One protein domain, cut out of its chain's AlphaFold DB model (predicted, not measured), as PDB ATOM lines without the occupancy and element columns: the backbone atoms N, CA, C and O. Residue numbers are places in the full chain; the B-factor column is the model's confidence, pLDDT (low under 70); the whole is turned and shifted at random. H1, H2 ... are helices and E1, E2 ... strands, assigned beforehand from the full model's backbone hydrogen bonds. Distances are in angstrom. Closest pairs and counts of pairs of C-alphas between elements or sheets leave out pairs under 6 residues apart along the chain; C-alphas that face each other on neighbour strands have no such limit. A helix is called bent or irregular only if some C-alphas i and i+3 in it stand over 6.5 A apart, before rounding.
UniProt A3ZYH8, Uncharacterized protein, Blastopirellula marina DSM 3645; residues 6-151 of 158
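Overview. This is residues 6 to 151 of the 158 residues of an uncharacterized protein of Blastopirellula marina DSM 3645 (UniProt A3ZYH8). A twisted sheet of four bent strands curls round one long helix, H2, while H1 packs on the opposite face of the sheet, over E2 and E3. H3 starts beside edge strand E1 and runs away from the body, with residues 142 to 151 sticking out. The printed part has 146 residues, with three named helices and four named strands in the order E1 H1 E2 E3 E4 H2 H3; the sheet, E1 E2 E3 E4, is antiparallel throughout and the class is mixed, helices and strands. The whole is elongated, spanning 57 by 37 by 29 A, and only just compact, close to loose, with a radius of gyration of the C-alphas of 17.2 A.

Along the chain. E1, residues 6 to 13, begins at C-alpha 6 (26.620, -31.557, -40.163) and is 21.9 A long. H1, residues 28 to 44, measures 24.1 A. E2, residues 49 to 60, measures 29.2 A; E3, residues 69 to 80, 29.6 A; E4, residues 87 to 99, 27.9 A. H2, residues 106 to 129, begins at C-alpha 106 (6.969, -28.959, -31.456) and is 35.1 A long, with a kink of 26 degrees near residue 115. H3, residues 132 to 149, measures 25.9 A and ends at C-alpha 149 (31.644, -22.606, -77.808).

Arrangement. E1 and E2 are antiparallel at 175 degrees, with N 8 and O 56 within hydrogen-bond range at 3.1 A. E2, E3 and E4 form a meander, each strand the antiparallel neighbour of the one before. The hairpin E2 and E3 has N 52 and O 76 at 2.8 A, and the hairpin E3 and E4 has N 77 and O 91 at 2.8 A, both within hydrogen-bond range. E2 bends by 76 degrees at residue 54, E3 by 75 degrees at residue 76 and E4 by 71 degrees at residue 91. The sheet curls round H2; the closest C-alphas of E4 and H2 are those of Ala 87 and Leu 121, 5.5 A apart. There are three layers, helices on both faces of the sheet, with H1 on the opposite face from H2. H1 has a height over the sheet of 9.8 A and runs slantwise to the strands, at 55 degrees to E2 on the local plane; the C-alphas of Ala 40 and Thr 77, the closest of H1 and E3, are 6.8 A apart. H3 is on the sheet too; the closest C-alphas of E1 and H3, those of Pro 13 and Glu 137, are 7.6 A apart. H2 and H3 are close but not clearly touching, about perpendicular at 74 degrees, with C-alphas 127 and 133 the closest at 6.8 A. H1 is apart from H2 and H3. Each O i to N i+4 pair is within hydrogen-bond range in H1 and H3, and 17 of 20 in H2.

Size, cuts and confidence. The C-alphas of Trp 103 and Gly 151, the two farthest apart, are 58.0 A apart. The printed part has no cut. The link from E1 to H1, residues 14 to 27, is long. The mean pLDDT of the printed part is 90.0; residues 144 and 147 to 151 are under 70.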
ATOM      1  N   GLU A   6      26.270 -31.244 -38.778       94.69
ATOM      2  CA  GLU A   6      26.620 -31.557 -40.163       94.69
ATOM      3  C   GLU A   6      25.782 -30.697 -41.097       94.69
ATOM      4  O   GLU A   6      24.558 -30.687 -41.004       94.69
ATOM      5  N   ILE A   7      26.442 -29.962 -41.987       96.06
ATOM      6  CA  ILE A   7      25.790 -29.109 -42.975       96.06
ATOM      7  C   ILE A   7      26.303 -29.506 -44.355       96.06
ATOM      8  O   ILE A   7      27.504 -29.684 -44.560       96.06
ATOM      9  N   GLU A   8      25.369 -29.662 -45.286       96.44
ATOM     10  CA  GLU A   8      25.633 -29.873 -46.706       96.44
ATOM     11  C   GLU A   8      24.682 -28.981 -47.504       96.44
ATOM     12  O   GLU A   8      23.507 -28.865 -47.152       96.44
ATOM     13  N   PHE A   9      25.184 -28.342 -48.559       96.56
ATOM     14  CA  PHE A   9      24.399 -27.504 -49.461       96.56
ATOM     15  C   PHE A   9      25.089 -27.367 -50.816       96.56
ATOM     16  O   PHE A   9      26.319 -27.378 -50.901       96.56
ATOM     17  N   ASP A  10      24.284 -27.138 -51.848       94.12
ATOM     18  CA  ASP A  10      24.739 -26.515 -53.084       94.12
ATOM     19  C   ASP A  10      24.609 -24.993 -52.948       94.12
ATOM     20  O   ASP A  10      23.689 -24.490 -52.296       94.12
ATOM     21  N   CYS A  11      25.541 -24.245 -53.542       93.75
ATOM     22  CA  CYS A  11      25.603 -22.789 -53.438       93.75
ATOM     23  C   CYS A  11      25.654 -22.143 -54.822       93.75
ATOM     24  O   CYS A  11      26.507 -22.480 -55.642       93.75
ATOM     25  N   LEU A  12      24.788 -21.155 -55.040       93.00
ATOM     26  CA  LEU A  12      24.722 -20.352 -56.255       93.00
ATOM     27  C   LEU A  12      24.841 -18.856 -55.916       93.00
ATOM     28  O   LEU A  12      23.931 -18.296 -55.302       93.00
ATOM     29  N   PRO A  13      25.918 -18.166 -56.326       93.44
ATOM     30  CA  PRO A  13      25.984 -16.709 -56.243       93.44
ATOM     31  C   PRO A  13      24.884 -16.075 -57.102       93.44
ATOM     32  O   PRO A  13      24.853 -16.275 -58.312       93.44
ATOM     33  N   LEU A  14      23.996 -15.261 -56.527       92.94
ATOM     34  CA  LEU A  14      22.881 -14.700 -57.303       92.94
ATOM     35  C   LEU A  14      23.352 -13.761 -58.426       92.94
ATOM     36  O   LEU A  14      22.706 -13.669 -59.465       92.94
ATOM     37  N   ARG A  15      24.516 -13.120 -58.264       89.75
ATOM     38  CA  ARG A  15      25.181 -12.323 -59.313       89.75
ATOM     39  C   ARG A  15      25.559 -13.111 -60.569       89.75
ATOM     40  O   ARG A  15      25.794 -12.489 -61.599       89.75
ATOM     41  N   SER A  16      25.656 -14.441 -60.499       86.94
ATOM     42  CA  SER A  16      25.948 -15.266 -61.674       86.94
ATOM     43  C   SER A  16      24.694 -15.606 -62.477       86.94
ATOM     44  O   SER A  16      24.801 -16.195 -63.549       86.94
ATOM     45  N   ILE A  17      23.503 -15.268 -61.970       85.19
ATOM     46  CA  ILE A  17      22.249 -15.503 -62.679       85.19
ATOM     47  C   ILE A  17      22.092 -14.428 -63.753       85.19
ATOM     48  O   ILE A  17      21.914 -13.248 -63.456       85.19
ATOM     49  N   GLY A  18      22.156 -14.857 -65.013       77.75
ATOM     50  CA  GLY A  18      21.818 -14.031 -66.164       77.75
ATOM     51  C   GLY A  18      20.306 -13.957 -66.381       77.75
ATOM     52  O   GLY A  18      19.515 -13.709 -65.470       77.75
ATOM     53  N   ARG A  19      19.872 -14.185 -67.620       75.69
ATOM     54  CA  ARG A  19      18.445 -14.214 -67.945       75.69
ATOM     55  C   ARG A  19      17.817 -15.526 -67.466       75.69
ATOM     56  O   ARG A  19      18.178 -16.593 -67.944       75.69
ATOM     57  N   MET A  20      16.847 -15.434 -66.556       70.75
ATOM     58  CA  MET A  20      16.116 -16.592 -66.034       70.75
ATOM     59  C   MET A  20      14.776 -16.777 -66.759       70.75
ATOM     60  O   MET A  20      13.721 -16.309 -66.310       70.75
ATOM     61  N   ASP A  21      14.828 -17.486 -67.883       72.25
ATOM     62  CA  ASP A  21      13.645 -17.968 -68.592       72.25
ATOM     63  C   ASP A  21      13.293 -19.376 -68.076       72.25
ATOM     64  O   ASP A  21      14.134 -20.272 -68.071       72.25
ATOM     65  N   ILE A  22      12.058 -19.575 -67.600       74.44
ATOM     66  CA  ILE A  22      11.586 -20.894 -67.145       74.44
ATOM     67  C   ILE A  22      11.024 -21.626 -68.371       74.44
ATOM     68  O   ILE A  22      10.072 -21.112 -68.966       74.44
ATOM     69  N   PRO A  23      11.561 -22.797 -68.758       75.88
ATOM     70  CA  PRO A  23      11.012 -23.581 -69.856       75.88
ATOM     71  C   PRO A  23       9.551 -23.959 -69.593       75.88
ATOM     72  O   PRO A  23       9.175 -24.290 -68.468       75.88
ATOM     73  N   LEU A  24       8.714 -23.925 -70.632       75.50
ATOM     74  CA  LEU A  24       7.290 -24.271 -70.512       75.50
ATOM     75  C   LEU A  24       7.073 -25.741 -70.119       75.50
ATOM     76  O   LEU A  24       6.065 -26.074 -69.503       75.50
ATOM     77  N   ASP A  25       8.023 -26.605 -70.462       83.12
ATOM     78  CA  ASP A  25       8.054 -28.039 -70.181       83.12
ATOM     79  C   ASP A  25       8.804 -28.395 -68.886       83.12
ATOM     80  O   ASP A  25       8.977 -29.572 -68.562       83.12
ATOM     81  N   ALA A  26       9.227 -27.394 -68.108       80.44
ATOM     82  CA  ALA A  26       9.924 -27.612 -66.852       80.44
ATOM     83  C   ALA A  26       9.100 -28.442 -65.856       80.44
ATOM     84  O   ALA A  26       7.908 -28.209 -65.653       80.44
ATOM     85  N   SER A  27       9.772 -29.353 -65.146       87.50
ATOM     86  CA  SER A  27       9.145 -30.097 -64.050       87.50
ATOM     87  C   SER A  27       8.628 -29.153 -62.950       87.50
ATOM     88  O   SER A  27       9.248 -28.115 -62.698       87.50
ATOM     89  N   PRO A  28       7.562 -29.510 -62.206       88.38
ATOM     90  CA  PRO A  28       7.049 -28.668 -61.123       88.38
ATOM     91  C   PRO A  28       8.101 -28.314 -60.060       88.38
ATOM     92  O   PRO A  28       8.105 -27.205 -59.531       88.38
ATOM     93  N   LYS A  29       9.027 -29.242 -59.767       85.19
ATOM     94  CA  LYS A  29      10.143 -29.003 -58.839       85.19
ATOM     95  C   LYS A  29      11.073 -27.911 -59.370       85.19
ATOM     96  O   LYS A  29      11.438 -27.012 -58.618       85.19
ATOM     97  N   TYR A  30      11.414 -27.976 -60.655       83.56
ATOM     98  CA  TYR A  30      12.270 -26.986 -61.301       83.56
ATOM     99  C   TYR A  30      11.594 -25.616 -61.380       83.56
ATOM    100  O   TYR A  30      12.186 -24.613 -60.999       83.56
ATOM    101  N   GLN A  31      10.317 -25.575 -61.772       86.69
ATOM    102  CA  GLN A  31       9.543 -24.333 -61.780       86.69
ATOM    103  C   GLN A  31       9.534 -23.674 -60.397       86.69
ATOM    104  O   GLN A  31       9.797 -22.479 -60.290       86.69
ATOM    105  N   LYS A  32       9.293 -24.452 -59.329       88.12
ATOM    106  CA  LYS A  32       9.341 -23.942 -57.953       88.12
ATOM    107  C   LYS A  32      10.721 -23.384 -57.606       88.12
ATOM    108  O   LYS A  32      10.797 -22.291 -57.057       88.12
ATOM    109  N   HIS A  33      11.789 -24.096 -57.954       87.69
ATOM    110  CA  HIS A  33      13.153 -23.636 -57.711       87.69
ATOM    111  C   HIS A  33      13.446 -22.299 -58.416       87.69
ATOM    112  O   HIS A  33      13.878 -21.347 -57.770       87.69
ATOM    113  N   CYS A  34      13.103 -22.167 -59.702       88.19
ATOM    114  CA  CYS A  34      13.243 -20.899 -60.422       88.19
ATOM    115  C   CYS A  34      12.400 -19.776 -59.804       88.19
ATOM    116  O   CYS A  34      12.848 -18.635 -59.732       88.19
ATOM    117  N   MET A  35      11.178 -20.076 -59.355       89.81
ATOM    118  CA  MET A  35      10.336 -19.087 -58.676       89.81
ATOM    119  C   MET A  35      10.945 -18.637 -57.346       89.81
ATOM    120  O   MET A  35      10.947 -17.444 -57.054       89.81
ATOM    121  N   ASN A  36      11.517 -19.556 -56.568       91.56
ATOM    122  CA  ASN A  36      12.203 -19.204 -55.330       91.56
ATOM    123  C   ASN A  36      13.440 -18.330 -55.597       91.56
ATOM    124  O   ASN A  36      13.644 -17.337 -54.901       91.56
ATOM    125  N   LEU A  37      14.221 -18.640 -56.637       91.50
ATOM    126  CA  LEU A  37      15.351 -17.813 -57.073       91.50
ATOM    127  C   LEU A  37      14.911 -16.413 -57.513       91.50
ATOM    128  O   LEU A  37      15.561 -15.430 -57.157       91.50
ATOM    129  N   LYS A  38      13.794 -16.300 -58.247       91.19
ATOM    130  CA  LYS A  38      13.201 -15.000 -58.609       91.19
ATOM    131  C   LYS A  38      12.861 -14.197 -57.364       91.19
ATOM    132  O   LYS A  38      13.314 -13.066 -57.236       91.19
ATOM    133  N   HIS A  39      12.150 -14.805 -56.418       92.50
ATOM    134  CA  HIS A  39      11.809 -14.140 -55.162       92.50
ATOM    135  C   HIS A  39      13.052 -13.740 -54.359       92.50
ATOM    136  O   HIS A  39      13.078 -12.658 -53.779       92.50
ATOM    137  N   ALA A  40      14.095 -14.571 -54.336       94.31
ATOM    138  CA  ALA A  40      15.357 -14.253 -53.675       94.31
ATOM    139  C   ALA A  40      16.050 -13.032 -54.304       94.31
ATOM    140  O   ALA A  40      16.460 -12.123 -53.582       94.31
ATOM    141  N   LEU A  41      16.128 -12.984 -55.640       92.88
ATOM    142  CA  LEU A  41      16.671 -11.846 -56.388       92.88
ATOM    143  C   LEU A  41      15.870 -10.565 -56.148       92.88
ATOM    144  O   LEU A  41      16.457  -9.510 -55.923       92.88
ATOM    145  N   GLU A  42      14.542 -10.652 -56.178       93.81
ATOM    146  CA  GLU A  42      13.653  -9.510 -55.944       93.81
ATOM    147  C   GLU A  42      13.754  -8.988 -54.506       93.81
ATOM    148  O   GLU A  42      13.750  -7.778 -54.286       93.81
ATOM    149  N   LYS A  43      13.864  -9.891 -53.524       96.69
ATOM    150  CA  LYS A  43      13.881  -9.547 -52.098       96.69
ATOM    151  C   LYS A  43      15.227  -8.992 -51.632       96.69
ATOM    152  O   LYS A  43      15.243  -8.035 -50.861       96.69
ATOM    153  N   HIS A  44      16.335  -9.592 -52.067       96.25
ATOM    154  CA  HIS A  44      17.672  -9.318 -51.513       96.25
ATOM    155  C   HIS A  44      18.659  -8.736 -52.524       96.25
ATOM    156  O   HIS A  44      19.726  -8.264 -52.137       96.25
ATOM    157  N   GLY A  45      18.324  -8.744 -53.813       93.56
ATOM    158  CA  GLY A  45      19.254  -8.378 -54.875       93.56
ATOM    159  C   GLY A  45      20.332  -9.438 -55.120       93.56
ATOM    160  O   GLY A  45      20.435 -10.449 -54.425       93.56
ATOM    161  N   ALA A  46      21.144  -9.207 -56.152       92.69
ATOM    162  CA  ALA A  46      22.124 -10.182 -56.632       92.69
ATOM    163  C   ALA A  46      23.524 -10.041 -56.000       92.69
ATOM    164  O   ALA A  46      24.289 -11.005 -55.954       92.69
ATOM    165  N   LEU A  47      23.882  -8.837 -55.543       93.50
ATOM    166  CA  LEU A  47      25.202  -8.550 -54.974       93.50
ATOM    167  C   LEU A  47      25.289  -9.055 -53.535       93.50
ATOM    168  O   LEU A  47      24.365  -8.846 -52.760       93.50
ATOM    169  N   ASN A  48      26.409  -9.701 -53.194       94.56
ATOM    170  CA  ASN A  48      26.681 -10.276 -51.871       94.56
ATOM    171  C   ASN A  48      25.620 -11.275 -51.360       94.56
ATOM    172  O   ASN A  48      25.610 -11.603 -50.170       94.56
ATOM    173  N   THR A  49      24.769 -11.784 -52.257       96.69
ATOM    174  CA  THR A  49      23.695 -12.732 -51.955       96.69
ATOM    175  C   THR A  49      23.971 -14.071 -52.625       96.69
ATOM    176  O   THR A  49      24.213 -14.155 -53.832       96.69
ATOM    177  N   PHE A  50      23.887 -15.134 -51.835       96.50
ATOM    178  CA  PHE A  50      24.126 -16.509 -52.248       96.50
ATOM    179  C   PHE A  50      22.888 -17.337 -51.966       96.50
ATOM    180  O   PHE A  50      22.328 -17.258 -50.876       96.50
ATOM    181  N   TYR A  51      22.459 -18.126 -52.941       96.75
ATOM    182  CA  TYR A  51      21.336 -19.032 -52.801       96.75
ATOM    183  C   TYR A  51      21.821 -20.433 -52.454       96.75
ATOM    184  O   TYR A  51      22.648 -20.998 -53.169       96.75
ATOM    185  N   LEU A  52      21.306 -20.983 -51.361       97.38
ATOM    186  CA  LEU A  52      21.595 -22.330 -50.895       97.38
ATOM    187  C   LEU A  52      20.420 -23.247 -51.221       97.38
ATOM    188  O   LEU A  52      19.273 -22.916 -50.916       97.38
ATOM    189  N   TYR A  53      20.708 -24.397 -51.823       95.38
ATOM    190  CA  TYR A  53      19.706 -25.376 -52.246       95.38
ATOM    191  C   TYR A  53      20.227 -26.808 -52.123       95.38
ATOM    192  O   TYR A  53      21.397 -27.026 -51.813       95.38
ATOM    193  N   ASN A  54      19.327 -27.789 -52.284       94.81
ATOM    194  CA  ASN A  54      19.593 -29.206 -51.983       94.81
ATOM    195  C   ASN A  54      20.246 -29.403 -50.601       94.81
ATOM    196  O   ASN A  54      21.085 -30.283 -50.418       94.81
ATOM    197  N   ALA A  55      19.874 -28.562 -49.633       97.31
ATOM    198  CA  ALA A  55      20.637 -28.412 -48.413       97.31
ATOM    199  C   ALA A  55      20.012 -29.137 -47.221       97.31
ATOM    200  O   ALA A  55      18.785 -29.239 -47.097       97.31
ATOM    201  N   LYS A  56      20.875 -29.613 -46.320       98.06
ATOM    202  CA  LYS A  56      20.491 -30.250 -45.059       98.06
ATOM    203  C   LYS A  56      21.388 -29.814 -43.904       98.06
ATOM    204  O   LYS A  56      22.568 -29.518 -44.084       98.06
ATOM    205  N   CYS A  57      20.809 -29.802 -42.710       98.12
ATOM    206  CA  CYS A  57      21.469 -29.546 -41.437       98.12
ATOM    207  C   CYS A  57      21.092 -30.668 -40.464       98.12
ATOM    208  O   CYS A  57      19.908 -30.867 -40.192       98.12
ATOM    209  N   VAL A  58      22.084 -31.380 -39.933       97.12
ATOM    210  CA  VAL A  58      21.899 -32.492 -38.994       97.12
ATOM    211  C   VAL A  58      22.481 -32.117 -37.638       97.12
ATOM    212  O   VAL A  58      23.666 -31.793 -37.528       97.12
ATOM    213  N   PHE A  59      21.650 -32.185 -36.602       95.94
ATOM    214  CA  PHE A  59      22.061 -32.060 -35.207       95.94
ATOM    215  C   PHE A  59      22.133 -33.440 -34.555       95.94
ATOM    216  O   PHE A  59      21.201 -34.233 -34.685       95.94
ATOM    217  N   HIS A  60      23.205 -33.680 -33.795       94.50
ATOM    218  CA  HIS A  60      23.389 -34.880 -32.974       94.50
ATOM    219  C   HIS A  60      23.377 -34.489 -31.493       94.50
ATOM    220  O   HIS A  60      24.324 -33.887 -30.988       94.50
ATOM    221  N   LEU A  61      22.274 -34.781 -30.806       93.44
ATOM    222  CA  LEU A  61      22.004 -34.346 -29.430       93.44
ATOM    223  C   LEU A  61      22.538 -35.316 -28.375       93.44
ATOM    224  O   LEU A  61      22.751 -34.923 -27.228       93.44
ATOM    225  N   LEU A  62      22.739 -36.577 -28.753       91.56
ATOM    226  CA  LEU A  62      23.235 -37.636 -27.884       91.56
ATOM    227  C   LEU A  62      24.512 -38.239 -28.468       91.56
ATOM    228  O   LEU A  62      24.677 -38.331 -29.679       91.56
ATOM    229  N   ASN A  63      25.388 -38.736 -27.594       89.38
ATOM    230  CA  ASN A  63      26.518 -39.580 -27.993       89.38
ATOM    231  C   ASN A  63      26.034 -41.019 -28.261       89.38
ATOM    232  O   ASN A  63      26.503 -41.963 -27.626       89.38
ATOM    233  N   HIS A  64      25.046 -41.171 -29.141       89.56
ATOM    234  CA  HIS A  64      24.436 -42.442 -29.518       89.56
ATOM    235  C   HIS A  64      24.361 -42.535 -31.046       89.56
ATOM    236  O   HIS A  64      24.110 -41.539 -31.714       89.56
ATOM    237  N   GLU A  65      24.581 -43.722 -31.617       84.88
ATOM    238  CA  GLU A  65      24.744 -43.876 -33.073       84.88
ATOM    239  C   GLU A  65      23.458 -43.614 -33.871       84.88
ATOM    240  O   GLU A  65      23.511 -43.179 -35.018       84.88
ATOM    241  N   THR A  66      22.298 -43.899 -33.276       86.31
ATOM    242  CA  THR A  66      21.000 -43.867 -33.973       86.31
ATOM    243  C   THR A  66      19.917 -43.082 -33.244       86.31
ATOM    244  O   THR A  66      18.781 -43.067 -33.704       86.31
ATOM    245  N   ASP A  67      20.230 -42.512 -32.082       93.19
ATOM    246  CA  ASP A  67      19.255 -41.832 -31.229       93.19
ATOM    247  C   ASP A  67      19.739 -40.406 -30.958       93.19
ATOM    248  O   ASP A  67      20.943 -40.163 -30.897       93.19
ATOM    249  N   GLY A  68      18.815 -39.458 -30.812       93.31
ATOM    250  CA  GLY A  68      19.162 -38.052 -30.633       93.31
ATOM    251  C   GLY A  68      19.488 -37.279 -31.917       93.31
ATOM    252  O   GLY A  68      20.163 -36.259 -31.822       93.31
ATOM    253  N   MET A  69      19.060 -37.724 -33.101       94.81
ATOM    254  CA  MET A  69      19.312 -37.023 -34.365       94.81
ATOM    255  C   MET A  69      18.109 -36.176 -34.799       94.81
ATOM    256  O   MET A  69      16.964 -36.625 -34.700       94.81
ATOM    257  N   LEU A  70      18.383 -34.968 -35.301       97.12
ATOM    258  CA  LEU A  70      17.424 -34.094 -35.982       97.12
ATOM    259  C   LEU A  70      17.997 -33.654 -37.330       97.12
ATOM    260  O   LEU A  70      19.020 -32.973 -37.369       97.12
ATOM    261  N   GLU A  71      17.324 -33.992 -38.423       97.69
ATOM    262  CA  GLU A  71      17.667 -33.552 -39.773       97.69
ATOM    263  C   GLU A  71      16.637 -32.537 -40.263       97.69
ATOM    264  O   GLU A  71      15.430 -32.796 -40.305       97.69
ATOM    265  N   PHE A  72      17.140 -31.383 -40.675       98.62
ATOM    266  CA  PHE A  72      16.370 -30.346 -41.334       98.62
ATOM    267  C   PHE A  72      16.832 -30.230 -42.776       98.62
ATOM    268  O   PHE A  72      18.033 -30.138 -43.028       98.62
ATOM    269  N   ARG A  73      15.890 -30.136 -43.711       98.44
ATOM    270  CA  ARG A  73      16.184 -29.565 -45.027       98.44
ATOM    271  C   ARG A  73      16.017 -28.058 -44.967       98.44
ATOM    272  O   ARG A  73      15.148 -27.556 -44.244       98.44
ATOM    273  N   PHE A  74      16.797 -27.356 -45.773       98.06
ATOM    274  CA  PHE A  74      16.615 -25.927 -45.951       98.06
ATOM    275  C   PHE A  74      16.900 -25.483 -47.384       98.06
ATOM    276  O   PHE A  74      17.566 -26.171 -48.154       98.06
ATOM    277  N   GLU A  75      16.359 -24.327 -47.739       97.75
ATOM    278  CA  GLU A  75      16.619 -23.638 -49.000       97.75
ATOM    279  C   GLU A  75      16.453 -22.133 -48.758       97.75
ATOM    280  O   GLU A  75      15.617 -21.729 -47.949       97.75
ATOM    281  N   GLY A  76      17.238 -21.286 -49.419       97.69
ATOM    282  CA  GLY A  76      17.081 -19.837 -49.285       97.69
ATOM    283  C   GLY A  76      18.371 -19.073 -49.510       97.69
ATOM    284  O   GLY A  76      19.237 -19.517 -50.253       97.69
ATOM    285  N   THR A  77      18.504 -17.909 -48.880       98.19
ATOM    286  CA  THR A  77      19.630 -17.000 -49.127       98.19
ATOM    287  C   THR A  77      20.525 -16.795 -47.917       98.19
ATOM    288  O   THR A  77      20.060 -16.718 -46.781       98.19
ATOM    289  N   VAL A  78      21.818 -16.638 -48.189       98.25
ATOM    290  CA  VAL A  78      22.811 -16.082 -47.274       98.25
ATOM    291  C   VAL A  78      23.325 -14.775 -47.860       98.25
ATOM    292  O   VAL A  78      23.764 -14.725 -49.008       98.25
ATOM    293  N   LEU A  79      23.274 -13.717 -47.058       97.94
ATOM    294  CA  LEU A  79      23.820 -12.408 -47.382       97.94
ATOM    295  C   LEU A  79      25.142 -12.230 -46.643       97.94
ATOM    296  O   LEU A  79      25.249 -12.544 -45.451       97.94
ATOM    297  N   THR A  80      26.137 -11.695 -47.333       97.00
ATOM    298  CA  THR A  80      27.472 -11.435 -46.784       97.00
ATOM    299  C   THR A  80      27.743  -9.935 -46.644       97.00
ATOM    300  O   THR A  80      26.895  -9.089 -46.931       97.00
ATOM    301  N   ASN A  81      28.912  -9.579 -46.110       95.19
ATOM    302  CA  ASN A  81      29.416  -8.210 -46.186       95.19
ATOM    303  C   ASN A  81      29.831  -7.837 -47.619       95.19
ATOM    304  O   ASN A  81      29.946  -8.691 -48.485       95.19
ATOM    305  N   ALA A  82      30.118  -6.552 -47.838       91.44
ATOM    306  CA  ALA A  82      30.483  -6.019 -49.153       91.44
ATOM    307  C   ALA A  82      31.646  -6.769 -49.835       91.44
ATOM    308  O   ALA A  82      31.652  -6.898 -51.057       91.44
ATOM    309  N   ASP A  83      32.589  -7.294 -49.048       91.25
ATOM    310  CA  ASP A  83      33.783  -7.978 -49.550       91.25
ATOM    311  C   ASP A  83      33.606  -9.500 -49.723       91.25
ATOM    312  O   ASP A  83      34.595 -10.186 -49.962       91.25
ATOM    313  N   ASP A  84      32.398 -10.057 -49.546       91.00
ATOM    314  CA  ASP A  84      32.124 -11.509 -49.591       91.00
ATOM    315  C   ASP A  84      33.017 -12.347 -48.644       91.00
ATOM    316  O   ASP A  84      33.307 -13.515 -48.893       91.00
ATOM    317  N   THR A  85      33.461 -11.770 -47.524       90.88
ATOM    318  CA  THR A  85      34.366 -12.436 -46.566       90.88
ATOM    319  C   THR A  85      33.660 -12.981 -45.333       90.88
ATOM    320  O   THR A  85      34.254 -13.754 -44.582       90.88
ATOM    321  N   LYS A  86      32.417 -12.556 -45.079       95.69
ATOM    322  CA  LYS A  86      31.675 -12.935 -43.877       95.69
ATOM    323  C   LYS A  86      30.167 -12.948 -44.086       95.69
ATOM    324  O   LYS A  86      29.594 -11.937 -44.496       95.69
ATOM    325  N   ALA A  87      29.522 -14.042 -43.703       97.19
ATOM    326  CA  ALA A  87      28.078 -14.192 -43.645       97.19
ATOM    327  C   ALA A  87      27.473 -13.279 -42.563       97.19
ATOM    328  O   ALA A  87      27.992 -13.131 -41.453       97.19
ATOM    329  N   ARG A  88      26.360 -12.623 -42.894       97.38
ATOM    330  CA  ARG A  88      25.697 -11.631 -42.035       97.38
ATOM    331  C   ARG A  88      24.276 -12.013 -41.688       97.38
ATOM    332  O   ARG A  88      23.867 -11.839 -40.543       97.38
ATOM    333  N   GLN A  89      23.542 -12.516 -42.666       97.31
ATOM    334  CA  GLN A  89      22.138 -12.848 -42.514       97.31
ATOM    335  C   GLN A  89      21.808 -14.076 -43.349       97.31
ATOM    336  O   GLN A  89      22.373 -14.269 -44.421       97.31
ATOM    337  N   ALA A  90      20.906 -14.901 -42.831       98.00
ATOM    338  CA  ALA A  90      20.339 -16.024 -43.548       98.00
ATOM    339  C   ALA A  90      18.814 -15.886 -43.534       98.00
ATOM    340  O   ALA A  90      18.221 -15.635 -42.483       98.00
ATOM    341  N   ASP A  91      18.204 -16.015 -44.704       97.88
ATOM    342  CA  ASP A  91      16.760 -16.023 -44.918       97.88
ATOM    343  C   ASP A  91      16.413 -17.350 -45.589       97.88
ATOM    344  O   ASP A  91      16.605 -17.516 -46.796       97.88
ATOM    345  N   LEU A  92      16.018 -18.318 -44.762       98.00
ATOM    346  CA  LEU A  92      15.905 -19.729 -45.121       98.00
ATOM    347  C   LEU A  92      14.483 -20.226 -44.864       98.00
ATOM    348  O   LEU A  92      13.915 -19.966 -43.802       98.00
ATOM    349  N   ASP A  93      13.952 -20.999 -45.806       97.19
ATOM    350  CA  ASP A  93      12.834 -21.908 -45.572       97.19
ATOM    351  C   ASP A  93      13.396 -23.199 -44.969       97.19
ATOM    352  O   ASP A  93      14.251 -23.849 -45.571       97.19
ATOM    353  N   VAL A  94      12.962 -23.550 -43.760       98.19
ATOM    354  CA  VAL A  94      13.527 -24.652 -42.969       98.19
ATOM    355  C   VAL A  94      12.410 -25.602 -42.573       98.19
ATOM    356  O   VAL A  94      11.384 -25.184 -42.042       98.19
ATOM    357  N   SER A  95      12.609 -26.900 -42.791       97.69
ATOM    358  CA  SER A  95      11.645 -27.921 -42.370       97.69
ATOM    359  C   SER A  95      12.337 -29.178 -41.862       97.69
ATOM    360  O   SER A  95      13.320 -29.636 -42.446       97.69
ATOM    361  N   LEU A  96      11.812 -29.738 -40.771       97.88
ATOM    362  CA  LEU A  96      12.257 -31.023 -40.237       97.88
ATOM    363  C   LEU A  96      11.903 -32.131 -41.239       97.88
ATOM    364  O   LEU A  96      10.755 -32.229 -41.675       97.88
ATOM    365  N   THR A  97      12.880 -32.953 -41.614       97.62
ATOM    366  CA  THR A  97      12.693 -34.081 -42.543       97.62
ATOM    367  C   THR A  97      12.770 -35.421 -41.849       97.62
ATOM    368  O   THR A  97      12.067 -36.353 -42.241       97.62
ATOM    369  N   ARG A  98      13.622 -35.529 -40.831       96.50
ATOM    370  CA  ARG A  98      13.846 -36.774 -40.108       96.50
ATOM    371  C   ARG A  98      14.250 -36.486 -38.673       96.50
ATOM    372  O   ARG A  98      14.979 -35.541 -38.399       96.50
ATOM    373  N   GLU A  99      13.792 -37.329 -37.766       96.50
ATOM    374  CA  GLU A  99      14.181 -37.294 -36.364       96.50
ATOM    375  C   GLU A  99      14.254 -38.717 -35.805       96.50
ATOM    376  O   GLU A  99      13.693 -39.651 -36.386       96.50
ATOM    377  N   THR A 100      15.002 -38.886 -34.719       95.81
ATOM    378  CA  THR A 100      15.052 -40.138 -33.948       95.81
ATOM    379  C   THR A 100      14.803 -39.912 -32.454       95.81
ATOM    380  O   THR A 100      15.037 -40.806 -31.654       95.81
ATOM    381  N   CYS A 101      14.366 -38.718 -32.066       93.81
ATOM    382  CA  CYS A 101      14.147 -38.282 -30.697       93.81
ATOM    383  C   CYS A 101      12.692 -38.550 -30.267       93.81
ATOM    384  O   CYS A 101      11.819 -37.699 -30.424       93.81
ATOM    385  N   SER A 102      12.430 -39.676 -29.598       91.62
ATOM    386  CA  SER A 102      11.071 -40.008 -29.109       91.62
ATOM    387  C   SER A 102      10.468 -39.010 -28.097       91.62
ATOM    388  O   SER A 102       9.274 -39.054 -27.810       91.62
ATOM    389  N   TRP A 103      11.283 -38.099 -27.560       92.38
ATOM    390  CA  TRP A 103      10.916 -37.031 -26.622       92.38
ATOM    391  C   TRP A 103      10.855 -35.638 -27.273       92.38
ATOM    392  O   TRP A 103      10.804 -34.628 -26.566       92.38
ATOM    393  N   LEU A 104      10.909 -35.556 -28.605       94.56
ATOM    394  CA  LEU A 104      10.848 -34.291 -29.327       94.56
ATOM    395  C   LEU A 104       9.452 -33.670 -29.227       94.56
ATOM    396  O   LEU A 104       8.439 -34.336 -29.424       94.56
ATOM    397  N   SER A 105       9.401 -32.371 -28.942       95.56
ATOM    398  CA  SER A 105       8.165 -31.590 -28.933       95.56
ATOM    399  C   SER A 105       8.233 -30.470 -29.964       95.56
ATOM    400  O   SER A 105       9.318 -30.006 -30.319       95.56
ATOM    401  N   GLU A 106       7.075 -30.012 -30.437       95.69
ATOM    402  CA  GLU A 106       6.969 -28.959 -31.456       95.69
ATOM    403  C   GLU A 106       7.764 -27.681 -31.108       95.69
ATOM    404  O   GLU A 106       8.551 -27.248 -31.950       95.69
ATOM    405  N   PRO A 107       7.737 -27.148 -29.866       97.12
ATOM    406  CA  PRO A 107       8.558 -25.985 -29.515       97.12
ATOM    407  C   PRO A 107      10.070 -26.228 -29.637       97.12
ATOM    408  O   PRO A 107      10.832 -25.311 -29.938       97.12
ATOM    409  N   ILE A 108      10.526 -27.465 -29.400       96.12
ATOM    410  CA  ILE A 108      11.936 -27.830 -29.575       96.12
ATOM    411  C   ILE A 108      12.273 -27.857 -31.068       96.12
ATOM    412  O   ILE A 108      13.316 -27.333 -31.461       96.12
ATOM    413  N   VAL A 109      11.386 -28.405 -31.905       96.69
ATOM    414  CA  VAL A 109      11.557 -28.397 -33.367       96.69
ATOM    415  C   VAL A 109      11.664 -26.970 -33.892       96.69
ATOM    416  O   VAL A 109      12.601 -26.676 -34.628       96.69
ATOM    417  N   GLU A 110      10.761 -26.076 -33.489       97.00
ATOM    418  CA  GLU A 110      10.780 -24.665 -33.895       97.00
ATOM    419  C   GLU A 110      12.072 -23.962 -33.465       97.00
ATOM    420  O   GLU A 110      12.695 -23.230 -34.242       97.00
ATOM    421  N   TRP A 111      12.524 -24.226 -32.237       97.75
ATOM    422  CA  TRP A 111      13.776 -23.676 -31.738       97.75
ATOM    423  C   TRP A 111      14.979 -24.156 -32.564       97.75
ATOM    424  O   TRP A 111      15.811 -23.338 -32.973       97.75
ATOM    425  N   PHE A 112      15.052 -25.451 -32.888       97.69
ATOM    426  CA  PHE A 112      16.108 -25.987 -33.753       97.69
ATOM    427  C   PHE A 112      16.006 -25.473 -35.190       97.69
ATOM    428  O   PHE A 112      17.031 -25.093 -35.755       97.69
ATOM    429  N   ALA A 113      14.800 -25.352 -35.748       97.50
ATOM    430  CA  ALA A 113      14.582 -24.766 -37.067       97.50
ATOM    431  C   ALA A 113      15.135 -23.332 -37.133       97.50
ATOM    432  O   ALA A 113      15.868 -22.992 -38.058       97.50
ATOM    433  N   SER A 114      14.902 -22.515 -36.099       96.44
ATOM    434  CA  SER A 114      15.494 -21.169 -36.006       96.44
ATOM    435  C   SER A 114      17.026 -21.184 -35.847       96.44
ATOM    436  O   SER A 114      17.726 -20.249 -36.247       96.44
ATOM    437  N   THR A 115      17.566 -22.260 -35.271       97.75
ATOM    438  CA  THR A 115      19.003 -22.451 -35.040       97.75
ATOM    439  C   THR A 115      19.737 -22.914 -36.302       97.75
ATOM    440  O   THR A 115      20.940 -22.663 -36.423       97.75
ATOM    441  N   VAL A 116      19.035 -23.489 -37.287       98.25
ATOM    442  CA  VAL A 116      19.602 -23.807 -38.611       98.25
ATOM    443  C   VAL A 116      20.240 -22.564 -39.225       98.25
ATOM    444  O   VAL A 116      21.410 -22.615 -39.583       98.25
ATOM    445  N   SER A 117      19.559 -21.414 -39.228       97.62
ATOM    446  CA  SER A 117      20.115 -20.162 -39.766       97.62
ATOM    447  C   SER A 117      21.435 -19.761 -39.105       97.62
ATOM    448  O   SER A 117      22.372 -19.348 -39.781       97.62
ATOM    449  N   ARG A 118      21.557 -19.923 -37.782       97.38
ATOM    450  CA  ARG A 118      22.803 -19.619 -37.053       97.38
ATOM    451  C   ARG A 118      23.927 -20.579 -37.432       97.38
ATOM    452  O   ARG A 118      25.071 -20.156 -37.573       97.38
ATOM    453  N   SER A 119      23.587 -21.853 -37.595       97.12
ATOM    454  CA  SER A 119      24.531 -22.909 -37.959       97.12
ATOM    455  C   SER A 119      25.032 -22.716 -39.391       97.12
ATOM    456  O   SER A 119      26.236 -22.764 -39.628       97.12
ATOM    457  N   VAL A 120      24.127 -22.381 -40.317       97.69
ATOM    458  CA  VAL A 120      24.444 -22.047 -41.711       97.69
ATOM    459  C   VAL A 120      25.361 -20.834 -41.793       97.69
ATOM    460  O   VAL A 120      26.345 -20.893 -42.513       97.69
ATOM    461  N   LEU A 121      25.118 -19.761 -41.032       97.62
ATOM    462  CA  LEU A 121      26.015 -18.595 -41.037       97.62
ATOM    463  C   LEU A 121      27.444 -18.953 -40.609       97.62
ATOM    464  O   LEU A 121      28.406 -18.534 -41.250       97.62
ATOM    465  N   ALA A 122      27.586 -19.746 -39.543       95.81
ATOM    466  CA  ALA A 122      28.895 -20.175 -39.060       95.81
ATOM    467  C   ALA A 122      29.612 -21.106 -40.052       95.81
ATOM    468  O   ALA A 122      30.829 -21.016 -40.206       95.81
ATOM    469  N   ASP A 123      28.877 -21.998 -40.718       95.69
ATOM    470  CA  ASP A 123      29.458 -22.913 -41.702       95.69
ATOM    471  C   ASP A 123      29.757 -22.217 -43.037       95.69
ATOM    472  O   ASP A 123      30.786 -22.479 -43.653       95.69
ATOM    473  N   PHE A 124      28.948 -21.230 -43.431       96.44
ATOM    474  CA  PHE A 124      29.189 -20.430 -44.630       96.44
ATOM    475  C   PHE A 124      30.455 -19.569 -44.506       96.44
ATOM    476  O   PHE A 124      31.220 -19.470 -45.461       96.44
ATOM    477  N   ASP A 125      30.758 -19.028 -43.318       95.50
ATOM    478  CA  ASP A 125      32.054 -18.378 -43.055       95.50
ATOM    479  C   ASP A 125      33.232 -19.338 -43.315       95.50
ATOM    480  O   ASP A 125      34.269 -18.938 -43.851       95.50
ATOM    481  N   ARG A 126      33.080 -20.626 -42.975       93.00
ATOM    482  CA  ARG A 126      34.104 -21.650 -43.244       93.00
ATOM    483  C   ARG A 126      34.190 -21.999 -44.724       93.00
ATOM    484  O   ARG A 126      35.299 -22.162 -45.222       93.00
ATOM    485  N   TYR A 127      33.051 -22.095 -45.401       92.25
ATOM    486  CA  TYR A 127      32.957 -22.313 -46.844       92.25
ATOM    487  C   TYR A 127      33.670 -21.200 -47.632       92.25
ATOM    488  O   TYR A 127      34.485 -21.479 -48.512       92.25
ATOM    489  N   ILE A 128      33.454 -19.935 -47.255       91.81
ATOM    490  CA  ILE A 128      34.187 -18.788 -47.810       91.81
ATOM    491  C   ILE A 128      35.690 -18.937 -47.539       91.81
ATOM    492  O   ILE A 128      36.498 -18.853 -48.463       91.81
ATOM    493  N   ALA A 129      36.078 -19.186 -46.283       91.06
ATOM    494  CA  ALA A 129      37.483 -19.272 -45.883       91.06
ATOM    495  C   ALA A 129      38.245 -20.436 -46.544       91.06
ATOM    496  O   ALA A 129      39.456 -20.343 -46.738       91.06
ATOM    497  N   ALA A 130      37.551 -21.519 -46.903       89.56
ATOM    498  CA  ALA A 130      38.112 -22.643 -47.647       89.56
ATOM    499  C   ALA A 130      38.381 -22.317 -49.130       89.56
ATOM    500  O   ALA A 130      39.044 -23.096 -49.814       89.56
ATOM    501  N   GLY A 131      37.905 -21.169 -49.630       85.00
ATOM    502  CA  GLY A 131      38.016 -20.776 -51.037       85.00
ATOM    503  C   GLY A 131      36.987 -21.454 -51.945       85.00
ATOM    504  O   GLY A 131      37.033 -21.274 -53.165       85.00
ATOM    505  N   ASP A 132      36.034 -22.194 -51.372       81.94
ATOM    506  CA  ASP A 132      35.013 -22.916 -52.135       81.94
ATOM    507  C   ASP A 132      34.102 -21.959 -52.912       81.94
ATOM    508  O   ASP A 132      33.608 -22.311 -53.987       81.94
ATOM    509  N   LEU A 133      33.942 -20.722 -52.426       79.75
ATOM    510  CA  LEU A 133      33.224 -19.671 -53.139       79.75
ATOM    511  C   LEU A 133      33.881 -19.351 -54.490       79.75
ATOM    512  O   LEU A 133      33.228 -19.429 -55.532       79.75
ATOM    513  N   SER A 134      35.184 -19.068 -54.491       80.25
ATOM    514  CA  SER A 134      35.939 -18.786 -55.717       80.25
ATOM    515  C   SER A 134      35.970 -19.995 -56.653       80.25
ATOM    516  O   SER A 134      35.845 -19.847 -57.868       80.25
ATOM    517  N   ALA A 135      36.080 -21.211 -56.104       76.88
ATOM    518  CA  ALA A 135      36.017 -22.437 -56.895       76.88
ATOM    519  C   ALA A 135      34.642 -22.636 -57.555       76.88
ATOM    520  O   ALA A 135      34.549 -23.186 -58.653       76.88
ATOM    521  N   THR A 136      33.559 -22.223 -56.898       76.81
ATOM    522  CA  THR A 136      32.202 -22.267 -57.459       76.81
ATOM    523  C   THR A 136      32.041 -21.268 -58.599       76.81
ATOM    524  O   THR A 136      31.569 -21.645 -59.669       76.81
ATOM    525  N   GLU A 137      32.523 -20.034 -58.440       78.81
ATOM    526  CA  GLU A 137      32.494 -19.034 -59.517       78.81
ATOM    527  C   GLU A 137      33.272 -19.486 -60.757       78.81
ATOM    528  O   GLU A 137      32.772 -19.380 -61.876       78.81
ATOM    529  N   GLN A 138      34.466 -20.056 -60.571       78.31
ATOM    530  CA  GLN A 138      35.274 -20.582 -61.676       78.31
ATOM    531  C   GLN A 138      34.582 -21.740 -62.402       78.31
ATOM    532  O   GLN A 138      34.625 -21.817 -63.631       78.31
ATOM    533  N   ARG A 139      33.920 -22.638 -61.658       79.69
ATOM    534  CA  ARG A 139      33.137 -23.739 -62.240       79.69
ATOM    535  C   ARG A 139      31.997 -23.212 -63.108       79.69
ATOM    536  O   ARG A 139      31.844 -23.678 -64.233       79.69
ATOM    537  N   ILE A 140      31.259 -22.212 -62.624       75.81
ATOM    538  CA  ILE A 140      30.168 -21.577 -63.375       75.81
ATOM    539  C   ILE A 140      30.705 -20.922 -64.657       75.81
ATOM    540  O   ILE A 140      30.166 -21.156 -65.735       75.81
ATOM    541  N   GLN A 141      31.806 -20.166 -64.566       79.25
ATOM    542  CA  GLN A 141      32.431 -19.528 -65.732       79.25
ATOM    543  C   GLN A 141      32.870 -20.543 -66.794       79.25
ATOM    544  O   GLN A 141      32.662 -20.316 -67.984       79.25
ATOM    545  N   LYS A 142      33.450 -21.675 -66.376       76.81
ATOM    546  CA  LYS A 142      33.883 -22.733 -67.295       76.81
ATOM    547  C   LYS A 142      32.703 -23.363 -68.042       76.81
ATOM    548  O   LYS A 142      32.770 -23.513 -69.255       76.81
ATOM    549  N   ILE A 143      31.622 -23.681 -67.329       72.69
ATOM    550  CA  ILE A 143      30.401 -24.252 -67.925       72.69
ATOM    551  C   ILE A 143      29.774 -23.271 -68.925       72.69
ATOM    552  O   ILE A 143      29.319 -23.679 -69.995       72.69
ATOM    553  N   GLN A 144      29.780 -21.975 -68.600       67.25
ATOM    554  CA  GLN A 144      29.278 -20.940 -69.498       67.25
ATOM    555  C   GLN A 144      30.107 -20.876 -70.791       67.25
ATOM    556  O   GLN A 144      29.538 -20.886 -71.878       67.25
ATOM    557  N   ALA A 145      31.439 -20.904 -70.685       71.50
ATOM    558  CA  ALA A 145      32.329 -20.889 -71.846       71.50
ATOM    559  C   ALA A 145      32.152 -22.125 -72.752       71.50
ATOM    560  O   ALA A 145      32.105 -21.991 -73.972       71.50
ATOM    561  N   GLU A 146      31.991 -23.319 -72.170       71.44
ATOM    562  CA  GLU A 146      31.732 -24.561 -72.921       71.44
ATOM    563  C   GLU A 146      30.369 -24.529 -73.651       71.44
ATOM    564  O   GLU A 146      30.218 -25.076 -74.750       71.44
ATOM    565  N   SER A 147      29.374 -23.854 -73.068       58.38
ATOM    566  CA  SER A 147      28.052 -23.658 -73.679       58.38
ATOM    567  C   SER A 147      28.102 -22.657 -74.840       58.38
ATOM    568  O   SER A 147      27.500 -22.892 -75.887       58.38
ATOM    569  N   ASP A 148      28.877 -21.580 -74.697       58.97
ATOM    570  CA  ASP A 148      29.042 -20.566 -75.741       58.97
ATOM    571  C   ASP A 148      29.842 -21.108 -76.953       58.97
ATOM    572  O   ASP A 148      29.514 -20.794 -78.100       58.97
ATOM    573  N   GLU A 149      30.848 -21.972 -76.736       64.12
ATOM    574  CA  GLU A 149      31.644 -22.606 -77.808       64.12
ATOM    575  C   GLU A 149      30.873 -23.665 -78.611       64.12
ATOM    576  O   GLU A 149      31.117 -23.848 -79.806       64.12
ATOM    577  N   SER A 150      29.922 -24.360 -77.984       57.28
ATOM    578  CA  SER A 150      29.137 -25.416 -78.637       57.28
ATOM    579  C   SER A 150      28.007 -24.881 -79.530       57.28
ATOM    580  O   SER A 150      27.273 -25.669 -80.130       57.28
ATOM    581  N   GLY A 151      27.873 -23.552 -79.673       42.16
ATOM    582  CA  GLY A 151      26.915 -22.887 -80.571       42.16
ATOM    583  C   GLY A 151      25.440 -23.140 -80.230       42.16
ATOM    584  O   GLY A 151      24.544 -22.661 -80.927       42.16
TER     585      GLY A 151